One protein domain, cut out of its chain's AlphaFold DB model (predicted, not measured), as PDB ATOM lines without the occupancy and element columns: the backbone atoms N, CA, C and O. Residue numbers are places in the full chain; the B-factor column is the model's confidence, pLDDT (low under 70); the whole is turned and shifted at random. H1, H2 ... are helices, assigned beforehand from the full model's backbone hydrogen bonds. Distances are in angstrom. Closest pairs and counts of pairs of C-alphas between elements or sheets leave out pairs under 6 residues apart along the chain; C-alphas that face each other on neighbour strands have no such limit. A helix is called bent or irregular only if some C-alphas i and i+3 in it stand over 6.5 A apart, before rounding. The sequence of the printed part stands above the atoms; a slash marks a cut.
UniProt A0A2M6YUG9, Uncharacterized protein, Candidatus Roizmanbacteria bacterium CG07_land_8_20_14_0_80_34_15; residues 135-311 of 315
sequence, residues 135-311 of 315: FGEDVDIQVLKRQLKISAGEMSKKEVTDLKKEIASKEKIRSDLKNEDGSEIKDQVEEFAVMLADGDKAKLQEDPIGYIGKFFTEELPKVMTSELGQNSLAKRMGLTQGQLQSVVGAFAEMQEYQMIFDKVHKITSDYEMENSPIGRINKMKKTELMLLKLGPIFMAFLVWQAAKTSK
ATOM      1  N   PHE A 135      20.276 -10.502   5.904       76.94
ATOM      2  CA  PHE A 135      19.520  -9.335   5.446       76.94
ATOM      3  C   PHE A 135      20.423  -8.111   5.234       76.94
ATOM      4  O   PHE A 135      20.282  -7.419   4.228       76.94
ATOM      5  N   GLY A 136      21.362  -7.853   6.151       73.75
ATOM      6  CA  GLY A 136      22.333  -6.761   6.027       73.75
ATOM      7  C   GLY A 136      23.208  -6.872   4.779       73.75
ATOM      8  O   GLY A 136      23.340  -5.912   4.017       73.75
ATOM      9  N   GLU A 137      23.747  -8.064   4.521       78.25
ATOM     10  CA  GLU A 137      24.536  -8.320   3.314       78.25
ATOM     11  C   GLU A 137      23.682  -8.250   2.040       78.25
ATOM     12  O   GLU A 137      24.114  -7.648   1.057       78.25
ATOM     13  N   ASP A 138      22.455  -8.786   2.054       81.62
ATOM     14  CA  ASP A 138      21.523  -8.708   0.919       81.62
ATOM     15  C   ASP A 138      21.206  -7.236   0.575       81.62
ATOM     16  O   ASP A 138      21.224  -6.845  -0.593       81.62
ATOM     17  N   VAL A 139      21.017  -6.375   1.582       78.06
ATOM     18  CA  VAL A 139      20.848  -4.922   1.397       78.06
ATOM     19  C   VAL A 139      22.058  -4.309   0.698       78.06
ATOM     20  O   VAL A 139      21.905  -3.568  -0.279       78.06
ATOM     21  N   ASP A 140      23.264  -4.598   1.184       74.06
ATOM     22  CA  ASP A 140      24.483  -4.032   0.618       74.06
ATOM     23  C   ASP A 140      24.702  -4.489  -0.823       74.06
ATOM     24  O   ASP A 140      24.973  -3.657  -1.694       74.06
ATOM     25  N   ILE A 141      24.519  -5.782  -1.093       82.25
ATOM     26  CA  ILE A 141      24.610  -6.368  -2.433       82.25
ATOM     27  C   ILE A 141      23.631  -5.670  -3.381       82.25
ATOM     28  O   ILE A 141      24.032  -5.229  -4.463       82.25
ATOM     29  N   GLN A 142      22.362  -5.534  -2.990       80.88
ATOM     30  CA  GLN A 142      21.325  -4.963  -3.852       80.88
ATOM     31  C   GLN A 142      21.540  -3.457  -4.097       80.88
ATOM     32  O   GLN A 142      21.334  -2.978  -5.216       80.88
ATOM     33  N   VAL A 143      22.050  -2.701  -3.115       77.00
ATOM     34  CA  VAL A 143      22.418  -1.287  -3.328       77.00
ATOM     35  C   VAL A 143      23.631  -1.145  -4.244       77.00
ATOM     36  O   VAL A 143      23.605  -0.311  -5.150       77.00
ATOM     37  N   LEU A 144      24.667  -1.970  -4.073       77.69
ATOM     38  CA  LEU A 144      25.839  -1.956  -4.952       77.69
ATOM     39  C   LEU A 144      25.471  -2.363  -6.390       77.69
ATOM     40  O   LEU A 144      25.925  -1.733  -7.348       77.69
ATOM     41  N   LYS A 145      24.592  -3.361  -6.566       83.50
ATOM     42  CA  LYS A 145      24.031  -3.744  -7.877       83.50
ATOM     43  C   LYS A 145      23.264  -2.588  -8.517       83.50
ATOM     44  O   LYS A 145      23.461  -2.296  -9.700       83.50
ATOM     45  N   ARG A 146      22.442  -1.878  -7.741       79.19
ATOM     46  CA  ARG A 146      21.728  -0.683  -8.208       79.19
ATOM     47  C   ARG A 146      22.695   0.437  -8.601       79.19
ATOM     48  O   ARG A 146      22.527   1.009  -9.675       79.19
ATOM     49  N   GLN A 147      23.729   0.705  -7.802       74.12
ATOM     50  CA  GLN A 147      24.781   1.681  -8.120       74.12
ATOM     51  C   GLN A 147      25.479   1.344  -9.438       74.12
ATOM     52  O   GLN A 147      25.643   2.209 -10.302       74.12
ATOM     53  N   LEU A 148      25.831   0.073  -9.626       78.19
ATOM     54  CA  LEU A 148      26.418  -0.413 -10.866       78.19
ATOM     55  C   LEU A 148      25.487  -0.167 -12.061       78.19
ATOM     56  O   LEU A 148      25.959   0.268 -13.106       78.19
ATOM     57  N   LYS A 149      24.178  -0.394 -11.906       78.25
ATOM     58  CA  LYS A 149      23.164  -0.196 -12.957       78.25
ATOM     59  C   LYS A 149      22.975   1.281 -13.317       78.25
ATOM     60  O   LYS A 149      22.991   1.615 -14.499       78.25
ATOM     61  N   ILE A 150      22.811   2.165 -12.330       70.25
ATOM     62  CA  ILE A 150      22.448   3.572 -12.581       70.25
ATOM     63  C   ILE A 150      23.639   4.471 -12.936       70.25
ATOM     64  O   ILE A 150      23.442   5.511 -13.569       70.25
ATOM     65  N   SER A 151      24.859   4.075 -12.558       66.50
ATOM     66  CA  SER A 151      26.085   4.850 -12.796       66.50
ATOM     67  C   SER A 151      27.045   4.179 -13.792       66.50
ATOM     68  O   SER A 151      28.110   4.725 -14.063       66.50
ATOM     69  N   ALA A 152      26.698   3.025 -14.385       63.56
ATOM     70  CA  ALA A 152      27.570   2.269 -15.303       63.56
ATOM     71  C   ALA A 152      28.126   3.093 -16.477       63.56
ATOM     72  O   ALA A 152      29.266   2.881 -16.882       63.56
ATOM     73  N   GLY A 153      27.335   4.024 -17.020       61.97
ATOM     74  CA  GLY A 153      27.756   4.894 -18.124       61.97
ATOM     75  C   GLY A 153      28.648   6.068 -17.704       61.97
ATOM     76  O   GLY A 153      29.247   6.710 -18.560       61.97
ATOM     77  N   GLU A 154      28.738   6.344 -16.403       64.38
ATOM     78  CA  GLU A 154      29.407   7.521 -15.834       64.38
ATOM     79  C   GLU A 154      30.632   7.147 -14.975       64.38
ATOM     80  O   GLU A 154      31.402   8.022 -14.582       64.38
ATOM     81  N   MET A 155      30.825   5.858 -14.678       67.62
ATOM     82  CA  MET A 155      31.948   5.339 -13.894       67.62
ATOM     83  C   MET A 155      33.138   4.957 -14.774       67.62
ATOM     84  O   MET A 155      32.995   4.434 -15.883       67.62
ATOM     85  N   SER A 156      34.345   5.140 -14.247       71.56
ATOM     86  CA  SER A 156      35.548   4.610 -14.875       71.56
ATOM     87  C   SER A 156      35.535   3.077 -14.885       71.56
ATOM     88  O   SER A 156      34.954   2.416 -14.022       71.56
ATOM     89  N   LYS A 157      36.265   2.474 -15.832       78.69
ATOM     90  CA  LYS A 157      36.447   1.011 -15.872       78.69
ATOM     91  C   LYS A 157      37.014   0.453 -14.562       78.69
ATOM     92  O   LYS A 157      36.701  -0.681 -14.204       78.69
ATOM     93  N   LYS A 158      37.844   1.238 -13.867       75.12
ATOM     94  CA  LYS A 158      38.412   0.868 -12.570       75.12
ATOM     95  C   LYS A 158      37.321   0.809 -11.498       75.12
ATOM     96  O   LYS A 158      37.162  -0.239 -10.892       75.12
ATOM     97  N   GLU A 159      36.509   1.856 -11.362       68.44
ATOM     98  CA  GLU A 159      35.395   1.895 -10.397       68.44
ATOM     99  C   GLU A 159      34.372   0.780 -10.636       68.44
ATOM    100  O   GLU A 159      33.948   0.114  -9.698       68.44
ATOM    101  N   VAL A 160      34.026   0.509 -11.899       78.00
ATOM    102  CA  VAL A 160      33.149  -0.617 -12.265       78.00
ATOM    103  C   VAL A 160      33.752  -1.957 -11.833       78.00
ATOM    104  O   VAL A 160      33.034  -2.851 -11.389       78.00
ATOM    105  N   THR A 161      35.068  -2.119 -11.983       81.31
ATOM    106  CA  THR A 161      35.772  -3.350 -11.597       81.31
ATOM    107  C   THR A 161      35.827  -3.503 -10.081       81.31
ATOM    108  O   THR A 161      35.591  -4.601  -9.578       81.31
ATOM    109  N   ASP A 162      36.112  -2.421  -9.361       76.62
ATOM    110  CA  ASP A 162      36.208  -2.419  -7.902       76.62
ATOM    111  C   ASP A 162      34.833  -2.695  -7.268       76.62
ATOM    112  O   ASP A 162      34.725  -3.597  -6.437       76.62
ATOM    113  N   LEU A 163      33.757  -2.072  -7.769       77.94
ATOM    114  CA  LEU A 163      32.381  -2.365  -7.337       77.94
ATOM    115  C   LEU A 163      31.976  -3.822  -7.583       77.94
ATOM    116  O   LEU A 163      31.363  -4.450  -6.726       77.94
ATOM    117  N   LYS A 164      32.329  -4.400  -8.739       85.62
ATOM    118  CA  LYS A 164      32.039  -5.818  -9.021       85.62
ATOM    119  C   LYS A 164      32.770  -6.762  -8.067       85.62
ATOM    120  O   LYS A 164      32.209  -7.786  -7.689       85.62
ATOM    121  N   LYS A 165      34.010  -6.436  -7.692       83.50
ATOM    122  CA  LYS A 165      34.762  -7.212  -6.695       83.50
ATOM    123  C   LYS A 165      34.124  -7.110  -5.315       83.50
ATOM    124  O   LYS A 165      34.048  -8.117  -4.622       83.50
ATOM    125  N   GLU A 166      33.660  -5.923  -4.942       80.75
ATOM    126  CA  GLU A 166      32.975  -5.697  -3.670       80.75
ATOM    127  C   GLU A 166      31.665  -6.494  -3.588       80.75
ATOM    128  O   GLU A 166      31.469  -7.239  -2.629       80.75
ATOM    129  N   ILE A 167      30.839  -6.445  -4.642       85.69
ATOM    130  CA  ILE A 167      29.622  -7.269  -4.762       85.69
ATOM    131  C   ILE A 167      29.961  -8.753  -4.598       85.69
ATOM    132  O   ILE A 167      29.365  -9.420  -3.761       85.69
ATOM    133  N   ALA A 168      30.952  -9.262  -5.337       86.50
ATOM    134  CA  ALA A 168      31.334 -10.672  -5.267       86.50
ATOM    135  C   ALA A 168      31.847 -11.081  -3.874       86.50
ATOM    136  O   ALA A 168      31.602 -12.198  -3.417       86.50
ATOM    137  N   SER A 169      32.557 -10.184  -3.183       85.19
ATOM    138  CA  SER A 169      33.016 -10.420  -1.814       85.19
ATOM    139  C   SER A 169      31.841 -10.555  -0.847       85.19
ATOM    140  O   SER A 169      31.831 -11.475  -0.029       85.19
ATOM    141  N   LYS A 170      30.843  -9.675  -0.955       82.06
ATOM    142  CA  LYS A 170      29.639  -9.718  -0.116       82.06
ATOM    143  C   LYS A 170      28.748 -10.913  -0.440       82.06
ATOM    144  O   LYS A 170      28.306 -11.600   0.472       82.06
ATOM    145  N   GLU A 171      28.575 -11.243  -1.720       86.94
ATOM    146  CA  GLU A 171      27.858 -12.453  -2.153       86.94
ATOM    147  C   GLU A 171      28.499 -13.725  -1.582       86.94
ATOM    148  O   GLU A 171      27.790 -14.640  -1.165       86.94
ATOM    149  N   LYS A 172      29.834 -13.766  -1.489       86.06
ATOM    150  CA  LYS A 172      30.542 -14.877  -0.850       86.06
ATOM    151  C   LYS A 172      30.213 -14.975   0.641       86.06
ATOM    152  O   LYS A 172      29.747 -16.030   1.066       86.06
ATOM    153  N   ILE A 173      30.394 -13.887   1.400       81.19
ATOM    154  CA  ILE A 173      30.050 -13.829   2.837       81.19
ATOM    155  C   ILE A 173      28.604 -14.289   3.039       81.19
ATOM    156  O   ILE A 173      28.318 -15.134   3.884       81.19
ATOM    157  N   ARG A 174      27.695 -13.795   2.198       82.88
ATOM    158  CA  ARG A 174      26.278 -14.125   2.246       82.88
ATOM    159  C   ARG A 174      25.979 -15.600   1.976       82.88
ATOM    160  O   ARG A 174      25.094 -16.160   2.625       82.88
ATOM    161  N   SER A 175      26.679 -16.214   1.025       85.19
ATOM    162  CA  SER A 175      26.510 -17.627   0.659       85.19
ATOM    163  C   SER A 175      27.039 -18.599   1.719       85.19
ATOM    164  O   SER A 175      26.530 -19.720   1.834       85.19
ATOM    165  N   ASP A 176      28.017 -18.148   2.512       85.81
ATOM    166  CA  ASP A 176      28.588 -18.898   3.633       85.81
ATOM    167  C   ASP A 176      27.617 -18.946   4.835       85.81
ATOM    168  O   ASP A 176      27.704 -19.851   5.666       85.81
ATOM    169  N   LEU A 177      26.642 -18.026   4.905       83.62
ATOM    170  CA  LEU A 177      25.589 -18.034   5.924       83.62
ATOM    171  C   LEU A 177      24.521 -19.095   5.617       83.62
ATOM    172  O   LEU A 177      23.923 -19.132   4.537       83.62
ATOM    173  N   LYS A 178      24.232 -19.932   6.616       82.19
ATOM    174  CA  LYS A 178      23.209 -20.987   6.567       82.19
ATOM    175  C   LYS A 178      22.258 -20.872   7.757       82.19
ATOM    176  O   LYS A 178      22.605 -20.296   8.793       82.19
ATOM    177  N   ASN A 179      21.060 -21.424   7.593       77.31
ATOM    178  CA  ASN A 179      20.141 -21.660   8.703       77.31
ATOM    179  C   ASN A 179      20.754 -22.666   9.695       77.31
ATOM    180  O   ASN A 179      21.720 -23.362   9.377       77.31
ATOM    181  N   GLU A 180      20.180 -22.769  10.895       74.12
ATOM    182  CA  GLU A 180      20.649 -23.707  11.931       74.12
ATOM    183  C   GLU A 180      20.561 -25.177  11.491       74.12
ATOM    184  O   GLU A 180      21.367 -26.004  11.907       74.12
ATOM    185  N   ASP A 181      19.630 -25.488  10.587       76.56
ATOM    186  CA  ASP A 181      19.469 -26.802   9.959       76.56
ATOM    187  C   ASP A 181      20.440 -27.051   8.782       76.56
ATOM    188  O   ASP A 181      20.360 -28.081   8.111       76.56
ATOM    189  N   GLY A 182      21.354 -26.114   8.510       80.50
ATOM    190  CA  GLY A 182      22.326 -26.176   7.417       80.50
ATOM    191  C   GLY A 182      21.771 -25.796   6.041       80.50
ATOM    192  O   GLY A 182      22.520 -25.814   5.060       80.50
ATOM    193  N   SER A 183      20.489 -25.434   5.938       83.31
ATOM    194  CA  SER A 183      19.877 -25.027   4.671       83.31
ATOM    195  C   SER A 183      20.300 -23.620   4.231       83.31
ATOM    196  O   SER A 183      20.755 -22.785   5.018       83.31
ATOM    197  N   GLU A 184      20.161 -23.352   2.932       86.00
ATOM    198  CA  GLU A 184      20.435 -22.036   2.354       86.00
ATOM    199  C   GLU A 184      19.431 -20.983   2.819       86.00
ATOM    200  O   GLU A 184      18.215 -21.161   2.717       86.00
ATOM    201  N   ILE A 185      19.950 -19.840   3.268       81.31
ATOM    202  CA  ILE A 185      19.133 -18.654   3.512       81.31
ATOM    203  C   ILE A 185      18.942 -17.954   2.164       81.31
ATOM    204  O   ILE A 185      19.902 -17.420   1.609       81.31
ATOM    205  N   LYS A 186      17.712 -17.929   1.649       81.56
ATOM    206  CA  LYS A 186      17.334 -17.193   0.425       81.56
ATOM    207  C   LYS A 186      17.553 -15.685   0.577       81.56
ATOM    208  O   LYS A 186      17.581 -15.213   1.711       81.56
ATOM    209  N   ASP A 187      17.672 -14.945  -0.529       82.50
ATOM    210  CA  ASP A 187      17.803 -13.476  -0.508       82.50
ATOM    211  C   ASP A 187      16.624 -12.857   0.265       82.50
ATOM    212  O   ASP A 187      15.462 -12.938  -0.146       82.50
ATOM    213  N   GLN A 188      16.923 -12.299   1.438       80.38
ATOM    214  CA  GLN A 188      15.916 -11.799   2.366       80.38
ATOM    215  C   GLN A 188      15.321 -10.467   1.899       80.38
ATOM    216  O   GLN A 188      14.169 -10.173   2.223       80.38
ATOM    217  N   VAL A 189      16.071  -9.681   1.123       81.50
ATOM    218  CA  VAL A 189      15.613  -8.403   0.569       81.50
ATOM    219  C   VAL A 189      14.651  -8.640  -0.587       81.50
ATOM    220  O   VAL A 189      13.593  -8.012  -0.633       81.50
ATOM    221  N   GLU A 190      14.967  -9.571  -1.486       82.25
ATOM    222  CA  GLU A 190      14.061  -9.977  -2.563       82.25
ATOM    223  C   GLU A 190      12.784 -10.618  -2.009       82.25
ATOM    224  O   GLU A 190      11.685 -10.240  -2.422       82.25
ATOM    225  N   GLU A 191      12.895 -11.532  -1.033       81.19
ATOM    226  CA  GLU A 191      11.722 -12.111  -0.362       81.19
ATOM    227  C   GLU A 191      10.836 -11.027   0.252       81.19
ATOM    228  O   GLU A 191       9.615 -11.050   0.076       81.19
ATOM    229  N   PHE A 192      11.441 -10.071   0.957       81.31
ATOM    230  CA  PHE A 192      10.701  -9.004   1.609       81.31
ATOM    231  C   PHE A 192      10.031  -8.070   0.601       81.31
ATOM    232  O   PHE A 192       8.846  -7.771   0.732       81.31
ATOM    233  N   ALA A 193      10.743  -7.667  -0.451       82.88
ATOM    234  CA  ALA A 193      10.171  -6.859  -1.518       82.88
ATOM    235  C   ALA A 193       8.966  -7.574  -2.169       82.88
ATOM    236  O   ALA A 193       7.919  -6.954  -2.362       82.88
ATOM    237  N   VAL A 194       9.047  -8.890  -2.413       82.38
ATOM    238  CA  VAL A 194       7.917  -9.687  -2.930       82.38
ATOM    239  C   VAL A 194       6.721  -9.682  -1.971       82.38
ATOM    240  O   VAL A 194       5.588  -9.642  -2.442       82.38
ATOM    241  N   MET A 195       6.943  -9.713  -0.652       80.25
ATOM    242  CA  MET A 195       5.862  -9.654   0.350       80.25
ATOM    243  C   MET A 195       5.137  -8.302   0.372       80.25
ATOM    244  O   MET A 195       3.949  -8.248   0.684       80.25
ATOM    245  N   LEU A 196       5.840  -7.215   0.054       78.69
ATOM    246  CA  LEU A 196       5.259  -5.872  -0.010       78.69
ATOM    247  C   LEU A 196       4.458  -5.638  -1.300       78.69
ATOM    248  O   LEU A 196       3.549  -4.805  -1.321       78.69
ATOM    249  N   ALA A 197       4.783  -6.371  -2.368       78.06
ATOM    250  CA  ALA A 197       4.230  -6.150  -3.695       78.06
ATOM    251  C   ALA A 197       2.766  -6.571  -3.854       78.06
ATOM    252  O   ALA A 197       2.379  -7.699  -3.563       78.06
ATOM    253  N   ASP A 198       1.972  -5.675  -4.444       65.44
ATOM    254  CA  ASP A 198       0.595  -5.927  -4.893       65.44
ATOM    255  C   ASP A 198       0.517  -6.042  -6.428       65.44
ATOM    256  O   ASP A 198      -0.306  -5.400  -7.080       65.44
ATOM    257  N   GLY A 199       1.452  -6.772  -7.051       58.25
ATOM    258  CA  GLY A 199       1.547  -6.808  -8.513       58.25
ATOM    259  C   GLY A 199       2.823  -7.417  -9.099       58.25
ATOM    260  O   GLY A 199       3.359  -8.398  -8.589       58.25
ATOM    261  N   ASP A 200       3.250  -6.854 -10.237       63.88
ATOM    262  CA  ASP A 200       4.213  -7.427 -11.191       63.88
ATOM    263  C   ASP A 200       5.606  -7.700 -10.594       63.88
ATOM    264  O   ASP A 200       6.456  -6.815 -10.469       63.88
ATOM    265  N   LYS A 201       5.842  -8.979 -10.277       67.81
ATOM    266  CA  LYS A 201       7.085  -9.502  -9.695       67.81
ATOM    267  C   LYS A 201       8.307  -9.313 -10.598       67.81
ATOM    268  O   LYS A 201       9.423  -9.310 -10.084       67.81
ATOM    269  N   ALA A 202       8.128  -9.138 -11.911       65.31
ATOM    270  CA  ALA A 202       9.247  -8.994 -12.843       65.31
ATOM    271  C   ALA A 202      10.008  -7.678 -12.622       65.31
ATOM    272  O   ALA A 202      11.233  -7.673 -12.553       65.31
ATOM    273  N   LYS A 203       9.287  -6.569 -12.408       66.62
ATOM    274  CA  LYS A 203       9.902  -5.260 -12.115       66.62
ATOM    275  C   LYS A 203      10.622  -5.234 -10.771       66.62
ATOM    276  O   LYS A 203      11.556  -4.463 -10.586       66.62
ATOM    277  N   LEU A 204      10.177  -6.072  -9.843       71.88
ATOM    278  CA  LEU A 204      10.730  -6.161  -8.503       71.88
ATOM    279  C   LEU A 204      12.078  -6.888  -8.487       71.88
ATOM    280  O   LEU A 204      12.991  -6.427  -7.816       71.88
ATOM    281  N   GLN A 205      12.236  -7.949  -9.284       68.81
ATOM    282  CA  GLN A 205      13.525  -8.637  -9.453       68.81
ATOM    283  C   GLN A 205      14.602  -7.747 -10.092       68.81
ATOM    284  O   GLN A 205      15.791  -7.973  -9.899       68.81
ATOM    285  N   GLU A 206      14.208  -6.721 -10.852       71.38
ATOM    286  CA  GLU A 206      15.161  -5.800 -11.473       71.38
ATOM    287  C   GLU A 206      15.717  -4.725 -10.528       71.38
ATOM    288  O   GLU A 206      16.761  -4.136 -10.847       71.38
ATOM    289  N   ASP A 207      14.995  -4.401  -9.448       80.50
ATOM    290  CA  ASP A 207      15.337  -3.337  -8.494       80.50
ATOM    291  C   ASP A 207      14.578  -3.467  -7.146       80.50
ATOM    292  O   ASP A 207      13.714  -2.636  -6.825       80.50
ATOM    293  N   PRO A 208      14.887  -4.493  -6.324       83.00
ATOM    294  CA  PRO A 208      14.159  -4.758  -5.078       83.00
ATOM    295  C   PRO A 208      14.223  -3.591  -4.083       83.00
ATOM    296  O   PRO A 208      13.219  -3.214  -3.479       83.00
ATOM    297  N   ILE A 209      15.398  -2.966  -3.949       80.00
ATOM    298  CA  ILE A 209      15.613  -1.825  -3.046       80.00
ATOM    299  C   ILE A 209      14.846  -0.586  -3.503       80.00
ATOM    300  O   ILE A 209      14.323   0.147  -2.666       80.00
ATOM    301  N   GLY A 210      14.739  -0.350  -4.811       78.44
ATOM    302  CA  GLY A 210      13.914   0.740  -5.331       78.44
ATOM    303  C   GLY A 210      12.452   0.583  -4.992       78.44
ATOM    304  O   GLY A 210      11.798   1.547  -4.596       78.44
ATOM    305  N   TYR A 211      11.962  -0.646  -5.118       82.00
ATOM    306  CA  TYR A 211      10.597  -0.975  -4.760       82.00
ATOM    307  C   TYR A 211      10.336  -0.748  -3.268       82.00
ATOM    308  O   TYR A 211       9.402  -0.027  -2.919       82.00
ATOM    309  N   ILE A 212      11.194  -1.287  -2.395       80.69
ATOM    310  CA  ILE A 212      11.127  -1.064  -0.943       80.69
ATOM    311  C   ILE A 212      11.154   0.441  -0.638       80.69
ATOM    312  O   ILE A 212      10.280   0.948   0.062       80.69
ATOM    313  N   GLY A 213      12.107   1.169  -1.226       76.50
ATOM    314  CA  GLY A 213      12.238   2.618  -1.100       76.50
ATOM    315  C   GLY A 213      10.930   3.354  -1.362       76.50
ATOM    316  O   GLY A 213      10.457   4.127  -0.525       76.50
ATOM    317  N   LYS A 214      10.313   3.063  -2.507       78.50
ATOM    318  CA  LYS A 214       9.046   3.660  -2.926       78.50
ATOM    319  C   LYS A 214       7.883   3.264  -2.019       78.50
ATOM    320  O   LYS A 214       7.089   4.120  -1.638       78.50
ATOM    321  N   PHE A 215       7.789   1.989  -1.650       82.06
ATOM    322  CA  PHE A 215       6.718   1.508  -0.786       82.06
ATOM    323  C   PHE A 215       6.711   2.269   0.545       82.06
ATOM    324  O   PHE A 215       5.693   2.846   0.916       82.06
ATOM    325  N   PHE A 216       7.850   2.345   1.234       77.25
ATOM    326  CA  PHE A 216       7.928   2.977   2.556       77.25
ATOM    327  C   PHE A 216       7.743   4.498   2.530       77.25
ATOM    328  O   PHE A 216       7.223   5.065   3.490       77.25
ATOM    329  N   THR A 217       8.127   5.161   1.440       72.12
ATOM    330  CA  THR A 217       8.024   6.624   1.317       72.12
ATOM    331  C   THR A 217       6.673   7.091   0.778       72.12
ATOM    332  O   THR A 217       6.151   8.109   1.227       72.12
ATOM    333  N   GLU A 218       6.069   6.355  -0.159       78.12
ATOM    334  CA  GLU A 218       4.879   6.810  -0.887       78.12
ATOM    335  C   GLU A 218       3.607   6.015  -0.577       78.12
ATOM    336  O   GLU A 218       2.502   6.567  -0.671       78.12
ATOM    337  N   GLU A 219       3.727   4.720  -0.284       79.38
ATOM    338  CA  GLU A 219       2.582   3.814  -0.139       79.38
ATOM    339  C   GLU A 219       2.241   3.569   1.329       79.38
ATOM    340  O   GLU A 219       1.086   3.746   1.723       79.38
ATOM    341  N   LEU A 220       3.234   3.238   2.154       79.75
ATOM    342  CA  LEU A 220       3.050   2.901   3.559       79.75
ATOM    343  C   LEU A 220       2.316   4.002   4.341       79.75
ATOM    344  O   LEU A 220       1.337   3.666   5.004       79.75
ATOM    345  N   PRO A 221       2.633   5.308   4.215       78.81
ATOM    346  CA  PRO A 221       1.878   6.346   4.919       78.81
ATOM    347  C   PRO A 221       0.381   6.330   4.587       78.81
ATOM    348  O   PRO A 221      -0.452   6.511   5.469       78.81
ATOM    349  N   LYS A 222       0.014   6.047   3.330       81.56
ATOM    350  CA  LYS A 222      -1.393   5.959   2.903       81.56
ATOM    351  C   LYS A 222      -2.062   4.724   3.498       81.56
ATOM    352  O   LYS A 222      -3.169   4.811   4.021       81.56
ATOM    353  N   VAL A 223      -1.366   3.592   3.457       81.25
ATOM    354  CA  VAL A 223      -1.828   2.307   3.993       81.25
ATOM    355  C   VAL A 223      -2.062   2.386   5.505       81.25
ATOM    356  O   VAL A 223      -3.062   1.870   5.996       81.25
ATOM    357  N   MET A 224      -1.199   3.091   6.235       81.38
ATOM    358  CA  MET A 224      -1.256   3.172   7.696       81.38
ATOM    359  C   MET A 224      -2.341   4.116   8.232       81.38
ATOM    360  O   MET A 224      -2.736   3.976   9.388       81.38
ATOM    361  N   THR A 225      -2.871   5.032   7.412       80.62
ATOM    362  CA  THR A 225      -3.904   6.010   7.828       80.62
ATOM    363  C   THR A 225      -5.311   5.432   8.004       80.62
ATOM    364  O   THR A 225      -6.201   6.138   8.475       80.62
ATOM    365  N   SER A 226      -5.547   4.168   7.636       84.94
ATOM    366  CA  SER A 226      -6.871   3.544   7.741       84.94
ATOM    367  C   SER A 226      -6.798   2.071   8.133       84.94
ATOM    368  O   SER A 226      -5.881   1.357   7.733       84.94
ATOM    369  N   GLU A 227      -7.816   1.593   8.850       84.81
ATOM    370  CA  GLU A 227      -7.950   0.180   9.233       84.81
ATOM    371  C   GLU A 227      -8.042  -0.742   8.003       84.81
ATOM    372  O   GLU A 227      -7.457  -1.822   7.969       84.81
ATOM    373  N   LEU A 228      -8.715  -0.289   6.938       86.19
ATOM    374  CA  LEU A 228      -8.800  -1.023   5.674       86.19
ATOM    375  C   LEU A 228      -7.420  -1.184   5.009       86.19
ATOM    376  O   LEU A 228      -7.094  -2.264   4.517       86.19
ATOM    377  N   GLY A 229      -6.601  -0.128   5.022       85.19
ATOM    378  CA  GLY A 229      -5.228  -0.172   4.522       85.19
ATOM    379  C   GLY A 229      -4.348  -1.108   5.350       85.19
ATOM    380  O   GLY A 229      -3.702  -1.990   4.786       85.19
ATOM    381  N   GLN A 230      -4.400  -1.001   6.679       85.44
ATOM    382  CA  GLN A 230      -3.665  -1.882   7.595       85.44
ATOM    383  C   GLN A 230      -4.032  -3.361   7.383       85.44
ATOM    384  O   GLN A 230      -3.148  -4.208   7.259       85.44
ATOM    385  N   ASN A 231      -5.323  -3.674   7.234       84.25
ATOM    386  CA  ASN A 231      -5.791  -5.030   6.938       84.25
ATOM    387  C   ASN A 231      -5.343  -5.523   5.553       84.25
ATOM    388  O   ASN A 231      -5.007  -6.697   5.384       84.25
ATOM    389  N   SER A 232      -5.299  -4.636   4.555       84.38
ATOM    390  CA  SER A 232      -4.756  -4.963   3.233       84.38
ATOM    391  C   SER A 232      -3.262  -5.288   3.304       84.38
ATOM    392  O   SER A 232      -2.823  -6.254   2.681       84.38
ATOM    393  N   LEU A 233      -2.482  -4.523   4.073       84.44
ATOM    394  CA  LEU A 233      -1.057  -4.780   4.285       84.44
ATOM    395  C   LEU A 233      -0.825  -6.109   4.999       84.44
ATOM    396  O   LEU A 233      -0.030  -6.922   4.532       84.44
ATOM    397  N   ALA A 234      -1.582  -6.356   6.070       83.38
ATOM    398  CA  ALA A 234      -1.544  -7.615   6.801       83.38
ATOM    399  C   ALA A 234      -1.794  -8.802   5.872       83.38
ATOM    400  O   ALA A 234      -1.047  -9.775   5.883       83.38
ATOM    401  N   LYS A 235      -2.798  -8.695   4.996       82.81
ATOM    402  CA  LYS A 235      -3.120  -9.744   4.031       82.81
ATOM    403  C   LYS A 235      -2.009  -9.964   2.998       82.81
ATOM    404  O   LYS A 235      -1.693 -11.118   2.721       82.81
ATOM    405  N   ARG A 236      -1.419  -8.899   2.434       80.56
ATOM    406  CA  ARG A 236      -0.315  -8.998   1.451       80.56
ATOM    407  C   ARG A 236       0.908  -9.692   2.043       80.56
ATOM    408  O   ARG A 236       1.480 -10.583   1.425       80.56
ATOM    409  N   MET A 237       1.241  -9.323   3.273       77.75
ATOM    410  CA  MET A 237       2.409  -9.826   3.987       77.75
ATOM    411  C   MET A 237       2.148 -11.140   4.744       77.75
ATOM    412  O   MET A 237       3.073 -11.697   5.330       77.75
ATOM    413  N   GLY A 238       0.910 -11.650   4.740       78.25
ATOM    414  CA  GLY A 238       0.532 -12.866   5.464       78.25
ATOM    415  C   GLY A 238       0.640 -12.736   6.989       78.25
ATOM    416  O   GLY A 238       0.984 -13.707   7.656       78.25
ATOM    417  N   LEU A 239       0.382 -11.545   7.532       79.56
ATOM    418  CA  LEU A 239       0.530 -11.230   8.953       79.56
ATOM    419  C   LEU A 239      -0.712 -11.610   9.756       79.56
ATOM    420  O   LEU A 239      -1.850 -11.371   9.348       79.56
ATOM    421  N   THR A 240      -0.477 -12.119  10.960       79.44
ATOM    422  CA  THR A 240      -1.475 -12.185  12.030       79.44
ATOM    423  C   THR A 240      -1.768 -10.791  12.592       79.44
ATOM    424  O   THR A 240      -1.008  -9.842  12.394       79.44
ATOM    425  N   GLN A 241      -2.855 -10.658  13.357       71.31
ATOM    426  CA  GLN A 241      -3.216  -9.393  14.005       71.31
ATOM    427  C   GLN A 241      -2.137  -8.901  14.989       71.31
ATOM    428  O   GLN A 241      -1.896  -7.700  15.072       71.31
ATOM    429  N   GLY A 242      -1.454  -9.816  15.690       71.25
ATOM    430  CA  GLY A 242      -0.339  -9.473  16.579       71.25
ATOM    431  C   GLY A 242       0.875  -8.944  15.812       71.25
ATOM    432  O   GLY A 242       1.388  -7.879  16.137       71.25
ATOM    433  N   GLN A 243       1.270  -9.618  14.727       72.38
ATOM    434  CA  GLN A 243       2.353  -9.142  13.854       72.38
ATOM    435  C   GLN A 243       2.014  -7.807  13.192       72.38
ATOM    436  O   GLN A 243       2.880  -6.946  13.061       72.38
ATOM    437  N   LEU A 244       0.754  -7.607  12.798       78.75
ATOM    438  CA  LEU A 244       0.297  -6.329  12.266       78.75
ATOM    439  C   LEU A 244       0.463  -5.213  13.301       78.75
ATOM    440  O   LEU A 244       0.956  -4.148  12.952       78.75
ATOM    441  N   GLN A 245       0.110  -5.446  14.568       72.62
ATOM    442  CA  GLN A 245       0.325  -4.466  15.638       72.62
ATOM    443  C   GLN A 245       1.813  -4.161  15.848       72.62
ATOM    444  O   GLN A 245       2.168  -2.995  16.005       72.62
ATOM    445  N   SER A 246       2.690  -5.167  15.775       71.50
ATOM    446  CA  SER A 246       4.145  -4.961  15.820       71.50
ATOM    447  C   SER A 246       4.653  -4.142  14.629       71.50
ATOM    448  O   SER A 246       5.454  -3.228  14.813       71.50
ATOM    449  N   VAL A 247       4.151  -4.402  13.418       72.25
ATOM    450  CA  VAL A 247       4.466  -3.613  12.212       72.25
ATOM    451  C   VAL A 247       3.955  -2.173  12.338       72.25
ATOM    452  O   VAL A 247       4.656  -1.236  11.962       72.25
ATOM    453  N   VAL A 248       2.763  -1.972  12.909       73.31
ATOM    454  CA  VAL A 248       2.198  -0.641  13.185       73.31
ATOM    455  C   VAL A 248       3.042   0.114  14.214       73.31
ATOM    456  O   VAL A 248       3.320   1.295  14.014       73.31
ATOM    457  N   GLY A 249       3.487  -0.556  15.280       70.81
ATOM    458  CA  GLY A 249       4.397   0.015  16.275       70.81
ATOM    459  C   GLY A 249       5.731   0.434  15.657       70.81
ATOM    460  O   GLY A 249       6.146   1.578  15.817       70.81
ATOM    461  N   ALA A 250       6.333  -0.441  14.845       69.50
ATOM    462  CA  ALA A 250       7.555  -0.136  14.102       69.50
ATOM    463  C   ALA A 250       7.386   1.067  13.152       69.50
ATOM    464  O   ALA A 250       8.308   1.866  12.992       69.50
ATOM    465  N   PHE A 251       6.204   1.238  12.548       70.38
ATOM    466  CA  PHE A 251       5.888   2.412  11.728       70.38
ATOM    467  C   PHE A 251       5.745   3.707  12.549       70.38
ATOM    468  O   PHE A 251       6.151   4.777  12.097       70.38
ATOM    469  N   ALA A 252       5.161   3.641  13.746       67.88
ATOM    470  CA  ALA A 252       5.052   4.805  14.625       67.88
ATOM    471  C   ALA A 252       6.437   5.256  15.110       67.88
ATOM    472  O   ALA A 252       6.753   6.442  15.037       67.88
ATOM    473  N   GLU A 253       7.287   4.303  15.503       65.19
ATOM    474  CA  GLU A 253       8.694   4.557  15.823       65.19
ATOM    475  C   GLU A 253       9.421   5.180  14.621       65.19
ATOM    476  O   GLU A 253      10.101   6.192  14.779       65.19
ATOM    477  N   MET A 254       9.198   4.664  13.404       66.81
ATOM    478  CA  MET A 254       9.754   5.175  12.138       66.81
ATOM    479  C   MET A 254       9.560   6.689  11.929       66.81
ATOM    480  O   MET A 254      10.442   7.319  11.342       66.81
ATOM    481  N   GLN A 255       8.454   7.296  12.373       64.19
ATOM    482  CA  GLN A 255       8.228   8.737  12.171       64.19
ATOM    483  C   GLN A 255       9.276   9.602  12.890       64.19
ATOM    484  O   GLN A 255       9.653  10.661  12.385       64.19
ATOM    485  N   GLU A 256       9.815   9.133  14.018       60.69
ATOM    486  CA  GLU A 256      10.910   9.807  14.728       60.69
ATOM    487  C   GLU A 256      12.236   9.694  13.950       60.69
ATOM    488  O   GLU A 256      12.999  10.662  13.868       60.69
ATOM    489  N   TYR A 257      12.483   8.553  13.290       59.47
ATOM    490  CA  TYR A 257      13.668   8.334  12.444       59.47
ATOM    491  C   TYR A 257      13.603   9.109  11.131       59.47
ATOM    492  O   TYR A 257      14.642   9.545  10.639       59.47
ATOM    493  N   GLN A 258      12.406   9.334  10.586       59.81
ATOM    494  CA  GLN A 258      12.214  10.156   9.392       59.81
ATOM    495  C   GLN A 258      12.772  11.572   9.606       59.81
ATOM    496  O   GLN A 258      13.470  12.088   8.741       59.81
ATOM    497  N   MET A 259      12.597  12.166  10.793       60.75
ATOM    498  CA  MET A 259      13.185  13.479  11.100       60.75
ATOM    499  C   MET A 259      14.719  13.460  11.139       60.75
ATOM    500  O   MET A 259      15.368  14.454  10.814       60.75
ATOM    501  N   ILE A 260      15.316  12.355  11.590       55.00
ATOM    502  CA  ILE A 260      16.772  12.180  11.613       55.00
ATOM    503  C   ILE A 260      17.288  11.987  10.183       55.00
ATOM    504  O   ILE A 260      18.271  12.618   9.794       55.00
ATOM    505  N   PHE A 261      16.585  11.189   9.381       60.94
ATOM    506  CA  PHE A 261      16.850  11.016   7.958       60.94
ATOM    507  C   PHE A 261      16.791  12.348   7.204       60.94
ATOM    508  O   PHE A 261      17.730  12.680   6.485       60.94
ATOM    509  N   ASP A 262      15.758  13.156   7.438       62.97
ATOM    510  CA  ASP A 262      15.595  14.466   6.808       62.97
ATOM    511  C   ASP A 262      16.732  15.426   7.201       62.97
ATOM    512  O   ASP A 262      17.216  16.197   6.369       62.97
ATOM    513  N   LYS A 263      17.232  15.346   8.446       60.94
ATOM    514  CA  LYS A 263      18.424  16.094   8.884       60.94
ATOM    515  C   LYS A 263      19.679  15.648   8.132       60.94
ATOM    516  O   LYS A 263      20.415  16.505   7.648       60.94
ATOM    517  N   VAL A 264      19.918  14.341   8.001       58.62
ATOM    518  CA  VAL A 264      21.081  13.793   7.271       58.62
ATOM    519  C   VAL A 264      20.999  14.116   5.775       58.62
ATOM    520  O   VAL A 264      21.989  14.545   5.177       58.62
ATOM    521  N   HIS A 265      19.813  13.992   5.176       64.56
ATOM    522  CA  HIS A 265      19.551  14.377   3.792       64.56
ATOM    523  C   HIS A 265      19.855  15.863   3.571       64.56
ATOM    524  O   HIS A 265      20.587  16.210   2.644       64.56
ATOM    525  N   LYS A 266      19.382  16.735   4.468       63.62
ATOM    526  CA  LYS A 266      19.643  18.177   4.413       63.62
ATOM    527  C   LYS A 266      21.134  18.509   4.515       63.62
ATOM    528  O   LYS A 266      21.634  19.253   3.682       63.62
ATOM    529  N   ILE A 267      21.862  17.908   5.463       59.06
ATOM    530  CA  ILE A 267      23.322  18.085   5.599       59.06
ATOM    531  C   ILE A 267      24.043  17.720   4.297       59.06
ATOM    532  O   ILE A 267      24.967  18.416   3.874       59.06
ATOM    533  N   THR A 268      23.618  16.629   3.659       56.00
ATOM    534  CA  THR A 268      24.272  16.140   2.444       56.00
ATOM    535  C   THR A 268      23.931  17.008   1.230       56.00
ATOM    536  O   THR A 268      24.828  17.395   0.484       56.00
ATOM    537  N   SER A 269      22.661  17.399   1.084       57.94
ATOM    538  CA  SER A 269      22.180  18.285   0.018       57.94
ATOM    539  C   SER A 269      22.793  19.689   0.098       57.94
ATOM    540  O   SER A 269      23.274  20.206  -0.912       57.94
ATOM    541  N   ASP A 270      22.821  20.296   1.290       55.94
ATOM    542  CA  ASP A 270      23.371  21.641   1.507       55.94
ATOM    543  C   ASP A 270      24.866  21.680   1.125       55.94
ATOM    544  O   ASP A 270      25.326  22.588   0.429       55.94
ATOM    545  N   TYR A 271      25.624  20.636   1.477       53.75
ATOM    546  CA  TYR A 271      27.054  20.561   1.177       53.75
ATOM    547  C   TYR A 271      27.364  20.329  -0.314       53.75
ATOM    548  O   TYR A 271      28.310  20.913  -0.858       53.75
ATOM    549  N   GLU A 272      26.581  19.487  -0.996       55.31
ATOM    550  CA  GLU A 272      26.733  19.230  -2.435       55.31
ATOM    551  C   GLU A 272      26.376  20.457  -3.287       55.31
ATOM    552  O   GLU A 272      27.016  20.725  -4.316       55.31
ATOM    553  N   MET A 273      25.395  21.246  -2.839       50.78
ATOM    554  CA  MET A 273      25.028  22.507  -3.476       50.78
ATOM    555  C   MET A 273      26.129  23.565  -3.359       50.78
ATOM    556  O   MET A 273      26.358  24.293  -4.324       50.78
ATOM    557  N   GLU A 274      26.867  23.626  -2.254       52.84
ATOM    558  CA  GLU A 274      27.910  24.642  -2.061       52.84
ATOM    559  C   GLU A 274      29.214  24.369  -2.843       52.84
ATOM    560  O   GLU A 274      29.945  25.315  -3.130       52.84
ATOM    561  N   ASN A 275      29.515  23.121  -3.248       50.28
ATOM    562  CA  ASN A 275      30.905  22.739  -3.577       50.28
ATOM    563  C   ASN A 275      31.195  22.040  -4.934       50.28
ATOM    564  O   ASN A 275      32.315  21.561  -5.122       50.28
ATOM    565  N   SER A 276      30.289  21.967  -5.930       39.16
ATOM    566  CA  SER A 276      30.685  21.485  -7.285       39.16
ATOM    567  C   SER A 276      29.698  21.801  -8.426       39.16
ATOM    568  O   SER A 276      28.562  21.366  -8.337       39.16
ATOM    569  N   PRO A 277      30.082  22.445  -9.552       40.81
ATOM    570  CA  PRO A 277      29.151  22.670 -10.673       40.81
ATOM    571  C   PRO A 277      29.064  21.536 -11.717       40.81
ATOM    572  O   PRO A 277      28.027  21.392 -12.351       40.81
ATOM    573  N   ILE A 278      30.113  20.722 -11.918       37.81
ATOM    574  CA  ILE A 278      30.194  19.750 -13.042       37.81
ATOM    575  C   ILE A 278      30.251  18.280 -12.558       37.81
ATOM    576  O   ILE A 278      29.958  17.364 -13.318       37.81
ATOM    577  N   GLY A 279      30.496  18.040 -11.261       41.31
ATOM    578  CA  GLY A 279      30.402  16.721 -10.605       41.31
ATOM    579  C   GLY A 279      29.087  16.468  -9.848       41.31
ATOM    580  O   GLY A 279      28.981  15.481  -9.122       41.31
ATOM    581  N   ARG A 280      28.101  17.364  -9.989       39.81
ATOM    582  CA  ARG A 280      26.864  17.419  -9.185       39.81
ATOM    583  C   ARG A 280      25.928  16.224  -9.403       39.81
ATOM    584  O   ARG A 280      25.381  15.705  -8.444       39.81
ATOM    585  N   ILE A 281      25.767  15.751 -10.640       40.91
ATOM    586  CA  ILE A 281      24.763  14.719 -10.970       40.91
ATOM    587  C   ILE A 281      25.181  13.326 -10.467       40.91
ATOM    588  O   ILE A 281      24.352  12.588  -9.943       40.91
ATOM    589  N   ASN A 282      26.466  12.978 -10.578       44.25
ATOM    590  CA  ASN A 282      26.956  11.647 -10.206       44.25
ATOM    591  C   ASN A 282      27.092  11.486  -8.673       44.25
ATOM    592  O   ASN A 282      26.836  10.410  -8.136       44.25
ATOM    593  N   LYS A 283      27.422  12.573  -7.953       47.88
ATOM    594  CA  LYS A 283      27.480  12.596  -6.477       47.88
ATOM    595  C   LYS A 283      26.092  12.554  -5.834       47.88
ATOM    596  O   LYS A 283      25.878  11.696  -4.986       47.88
ATOM    597  N   MET A 284      25.130  13.328  -6.352       47.22
ATOM    598  CA  MET A 284      23.735  13.266  -5.895       47.22
ATOM    599  C   MET A 284      23.147  11.853  -6.017       47.22
ATOM    600  O   MET A 284      22.528  11.386  -5.072       47.22
ATOM    601  N   LYS A 285      23.401  11.122  -7.117       54.44
ATOM    602  CA  LYS A 285      22.920   9.733  -7.279       54.44
ATOM    603  C   LYS A 285      23.541   8.761  -6.265       54.44
ATOM    604  O   LYS A 285      22.833   7.911  -5.733       54.44
ATOM    605  N   LYS A 286      24.850   8.856  -5.981       52.53
ATOM    606  CA  LYS A 286      25.515   8.015  -4.959       52.53
ATOM    607  C   LYS A 286      25.016   8.337  -3.550       52.53
ATOM    608  O   LYS A 286      24.713   7.430  -2.781       52.53
ATOM    609  N   THR A 287      24.878   9.619  -3.240       51.06
ATOM    610  CA  THR A 287      24.307  10.119  -1.989       51.06
ATOM    611  C   THR A 287      22.858   9.665  -1.807       51.06
ATOM    612  O   THR A 287      22.510   9.136  -0.758       51.06
ATOM    613  N   GLU A 288      22.020   9.786  -2.835       55.75
ATOM    614  CA  GLU A 288      20.628   9.325  -2.843       55.75
ATOM    615  C   GLU A 288      20.530   7.807  -2.619       55.75
ATOM    616  O   GLU A 288      19.710   7.350  -1.826       55.75
ATOM    617  N   LEU A 289      21.420   7.018  -3.232       58.25
ATOM    618  CA  LEU A 289      21.525   5.575  -2.987       58.25
ATOM    619  C   LEU A 289      21.919   5.228  -1.545       58.25
ATOM    620  O   LEU A 289      21.400   4.263  -0.986       58.25
ATOM    621  N   MET A 290      22.809   6.005  -0.927       55.84
ATOM    622  CA  MET A 290      23.174   5.815   0.482       55.84
ATOM    623  C   MET A 290      22.066   6.294   1.424       55.84
ATOM    624  O   MET A 290      21.827   5.687   2.460       55.84
ATOM    625  N   LEU A 291      21.315   7.322   1.040       52.94
ATOM    626  CA  LEU A 291      20.137   7.785   1.767       52.94
ATOM    627  C   LEU A 291      18.978   6.773   1.663       52.94
ATOM    628  O   LEU A 291      18.258   6.558   2.637       52.94
ATOM    629  N   LEU A 292      18.868   6.025   0.562       55.19
ATOM    630  CA  LEU A 292      17.973   4.864   0.485       55.19
ATOM    631  C   LEU A 292      18.325   3.782   1.529       55.19
ATOM    632  O   LEU A 292      17.403   3.173   2.074       55.19
ATOM    633  N   LYS A 293      19.615   3.590   1.873       53.38
ATOM    634  CA  LYS A 293      20.048   2.703   2.983       53.38
ATOM    635  C   LYS A 293      19.604   3.195   4.363       53.38
ATOM    636  O   LYS A 293      19.445   2.389   5.273       53.38
ATOM    637  N   LEU A 294      19.407   4.502   4.514       53.84
ATOM    638  CA  LEU A 294      19.264   5.172   5.804       53.84
ATOM    639  C   LEU A 294      17.828   5.265   6.312       53.84
ATOM    640  O   LEU A 294      17.587   5.042   7.494       53.84
ATOM    641  N   GLY A 295      16.879   5.600   5.437       59.97
ATOM    642  CA  GLY A 295      15.465   5.661   5.799       59.97
ATOM    643  C   GLY A 295      14.753   4.360   5.426       59.97
ATOM    644  O   GLY A 295      14.529   3.513   6.288       59.97
ATOM    645  N   PRO A 296      14.396   4.159   4.145       61.41
ATOM    646  CA  PRO A 296      13.475   3.090   3.753       61.41
ATOM    647  C   PRO A 296      13.982   1.671   4.007       61.41
ATOM    648  O   PRO A 296      13.193   0.796   4.344       61.41
ATOM    649  N   ILE A 297      15.289   1.431   3.881       63.44
ATOM    650  CA  ILE A 297      15.906   0.123   4.151       63.44
ATOM    651  C   ILE A 297      15.915  -0.205   5.649       63.44
ATOM    652  O   ILE A 297      15.704  -1.351   6.044       63.44
ATOM    653  N   PHE A 298      16.124   0.794   6.501       64.75
ATOM    654  CA  PHE A 298      16.057   0.606   7.942       64.75
ATOM    655  C   PHE A 298      14.616   0.344   8.408       64.75
ATOM    656  O   PHE A 298      14.366  -0.575   9.187       64.75
ATOM    657  N   MET A 299      13.648   1.075   7.849       66.75
ATOM    658  CA  MET A 299      12.224   0.793   8.052       66.75
ATOM    659  C   MET A 299      11.850  -0.607   7.555       66.75
ATOM    660  O   MET A 299      11.140  -1.345   8.239       66.75
ATOM    661  N   ALA A 300      12.369  -0.992   6.387       69.62
ATOM    662  CA  ALA A 300      12.205  -2.321   5.820       69.62
ATOM    663  C   ALA A 300      12.725  -3.399   6.760       69.62
ATOM    664  O   ALA A 300      12.034  -4.385   6.964       69.62
ATOM    665  N   PHE A 301      13.878  -3.190   7.391       72.88
ATOM    666  CA  PHE A 301      14.431  -4.110   8.380       72.88
ATOM    667  C   PHE A 301      13.551  -4.248   9.632       72.88
ATOM    668  O   PHE A 301      13.344  -5.370  10.098       72.88
ATOM    669  N   LEU A 302      13.019  -3.146  10.176       66.69
ATOM    670  CA  LEU A 302      12.131  -3.186  11.350       66.69
ATOM    671  C   LEU A 302      10.807  -3.895  11.038       66.69
ATOM    672  O   LEU A 302      10.363  -4.754  11.799       66.69
ATOM    673  N   VAL A 303      10.196  -3.575   9.895       71.69
ATOM    674  CA  VAL A 303       8.938  -4.190   9.450       71.69
ATOM    675  C   VAL A 303       9.140  -5.647   9.037       71.69
ATOM    676  O   VAL A 303       8.315  -6.490   9.376       71.69
ATOM    677  N   TRP A 304      10.237  -5.972   8.350       77.69
ATOM    678  CA  TRP A 304      10.611  -7.346   8.013       77.69
ATOM    679  C   TRP A 304      10.815  -8.189   9.270       77.69
ATOM    680  O   TRP A 304      10.285  -9.296   9.341       77.69
ATOM    681  N   GLN A 305      11.509  -7.657  10.282       69.88
ATOM    682  CA  GLN A 305      11.634  -8.332  11.571       69.88
ATOM    683  C   GLN A 305      10.267  -8.563  12.198       69.88
ATOM    684  O   GLN A 305       9.911  -9.716  12.397       69.88
ATOM    685  N   ALA A 306       9.471  -7.511  12.406       66.94
ATOM    686  CA  ALA A 306       8.130  -7.628  12.983       66.94
ATOM    687  C   ALA A 306       7.235  -8.634  12.227       66.94
ATOM    688  O   ALA A 306       6.447  -9.358  12.834       66.94
ATOM    689  N   ALA A 307       7.393  -8.730  10.905       68.94
ATOM    690  CA  ALA A 307       6.712  -9.713  10.071       68.94
ATOM    691  C   ALA A 307       7.237 -11.148  10.251       68.94
ATOM    692  O   ALA A 307       6.468 -12.102  10.146       68.94
ATOM    693  N   LYS A 308       8.531 -11.341  10.526       67.06
ATOM    694  CA  LYS A 308       9.147 -12.664  10.731       67.06
ATOM    695  C   LYS A 308       9.005 -13.177  12.173       67.06
ATOM    696  O   LYS A 308       9.016 -14.395  12.358       67.06
ATOM    697  N   THR A 309       8.764 -12.310  13.159       59.69
ATOM    698  CA  THR A 309       8.628 -12.637  14.594       59.69
ATOM    699  C   THR A 309       7.350 -13.401  14.995       59.69
ATOM    700  O   THR A 309       6.783 -13.186  16.057       59.69
ATOM    701  N   SER A 310       6.820 -14.315  14.181       46.56
ATOM    702  CA  SER A 310       5.723 -15.175  14.672       46.56
ATOM    703  C   SER A 310       5.744 -16.614  14.187       46.56
ATOM    704  O   SER A 310       4.744 -17.322  14.309       46.56
ATOM    705  N   LYS A 311       6.892 -17.097  13.705       43.31
ATOM    706  CA  LYS A 311       7.029 -18.528  13.417       43.31
ATOM    707  C   LYS A 311       7.205 -19.416  14.654       43.31
ATOM    708  O   LYS A 311       7.066 -20.621  14.506       43.31
TER     709      LYS A 311
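Overview. This is residues 135 to 311 of the 315 residues of an uncharacterized protein of Candidatus Roizmanbacteria bacterium CG07_land_8_20_14_0_80_34_15 (UniProt A0A2M6YUG9). Long helices lie side by side in a slab, in the order H2, H1, then H8 with H9 following it, then H7, each running opposite to the next; H3, H4, H5 and H6 make a smaller group of helices that covers part of one face of this slab, towards the end where H1 begins. The hairpin of H1 and H2 makes one side of the slab and H7 the other, and residues 274 to 279 stick out at the far end of H7. The printed part has 177 residues with nine named helices, H1 to H9 in that order, and no named strand: the class is all helix. It is compact, with a radius of gyration of the C-alphas of 17.7 A and spans of 51 by 41 by 27 A.

Arrangement. Begin with H1, residues 135 to 151, which touches H2, residues 157 to 176, in a helical hairpin at a shallow tilt of 20 degrees, opposite ways; look at the C-alphas of Ile 141 and Ile 167, the closest, 5.6 A apart. Residues 135 to 139 of H1 touch H3, residues 188 to 196, about perpendicular at 82 degrees, closest at C-alphas 135 and 188, 5.3 A. H3 touches H4, residues 201 to 205, with C-alphas 194 and 201 closest at 6.8 A. H3 also touches residues 208 to 215 of H5, residues 208 to 224, with C-alphas 193 and 208 closest at 5.7 A. H5 and H6, residues 227 to 237, touch only at the corner, C-alphas 223 and 229 being closest at 4.2 A. H6 only just touches H7, residues 241 to 275, with 3 pairs of C-alphas within 8 A, the closest being 234 and 244, 5.9 A apart. H7 forms a helical hairpin with H8, residues 280 to 294, at 25 degrees, closest at C-alphas 261 and 294, 6.7 A. H8 touches H1 at 16 degrees, opposite ways, closest at C-alphas 143 and 289, 6.9 A. H9, residues 296 to 308, meets H8 only through their link and touches H7 at 14 degrees, opposite ways, closest at C-alphas 247 and 303, 5.3 A. H2 and H7 are apart. Every O i to N i+4 pair is within hydrogen-bond range in H1, H2, H3, H4, H6, H8 and H9, against 10 of 13 in H5 and 27 of 31 in H7.

Along the chain. Find C-alpha 135 at (19.520, -9.335, 5.446), from which H1 runs 24.0 A; H2 runs 29.0 A. H5, 21.5 A long, is only just irregular, C-alphas 217 and 220 being 6.6 A apart, and has a kink of 43 degrees near residue 218. H7 runs 50.1 A from C-alpha 241 at (-3.216, -9.393, 14.005), with a kink of 39 degrees near residue 256. H8 runs 20.8 A, and H9 ends at C-alpha 308, (9.147, -12.664, 10.731).

Size, cuts and confidence. The C-alphas of Asp 181 and Pro 277, the two farthest apart, are 54.5 A apart. The printed part has no cut; the link from H2 to H3 is long, and the others are tight. Mean pLDDT of the printed part is 71.0, and 71 residues are under 70, among them 252 to 300.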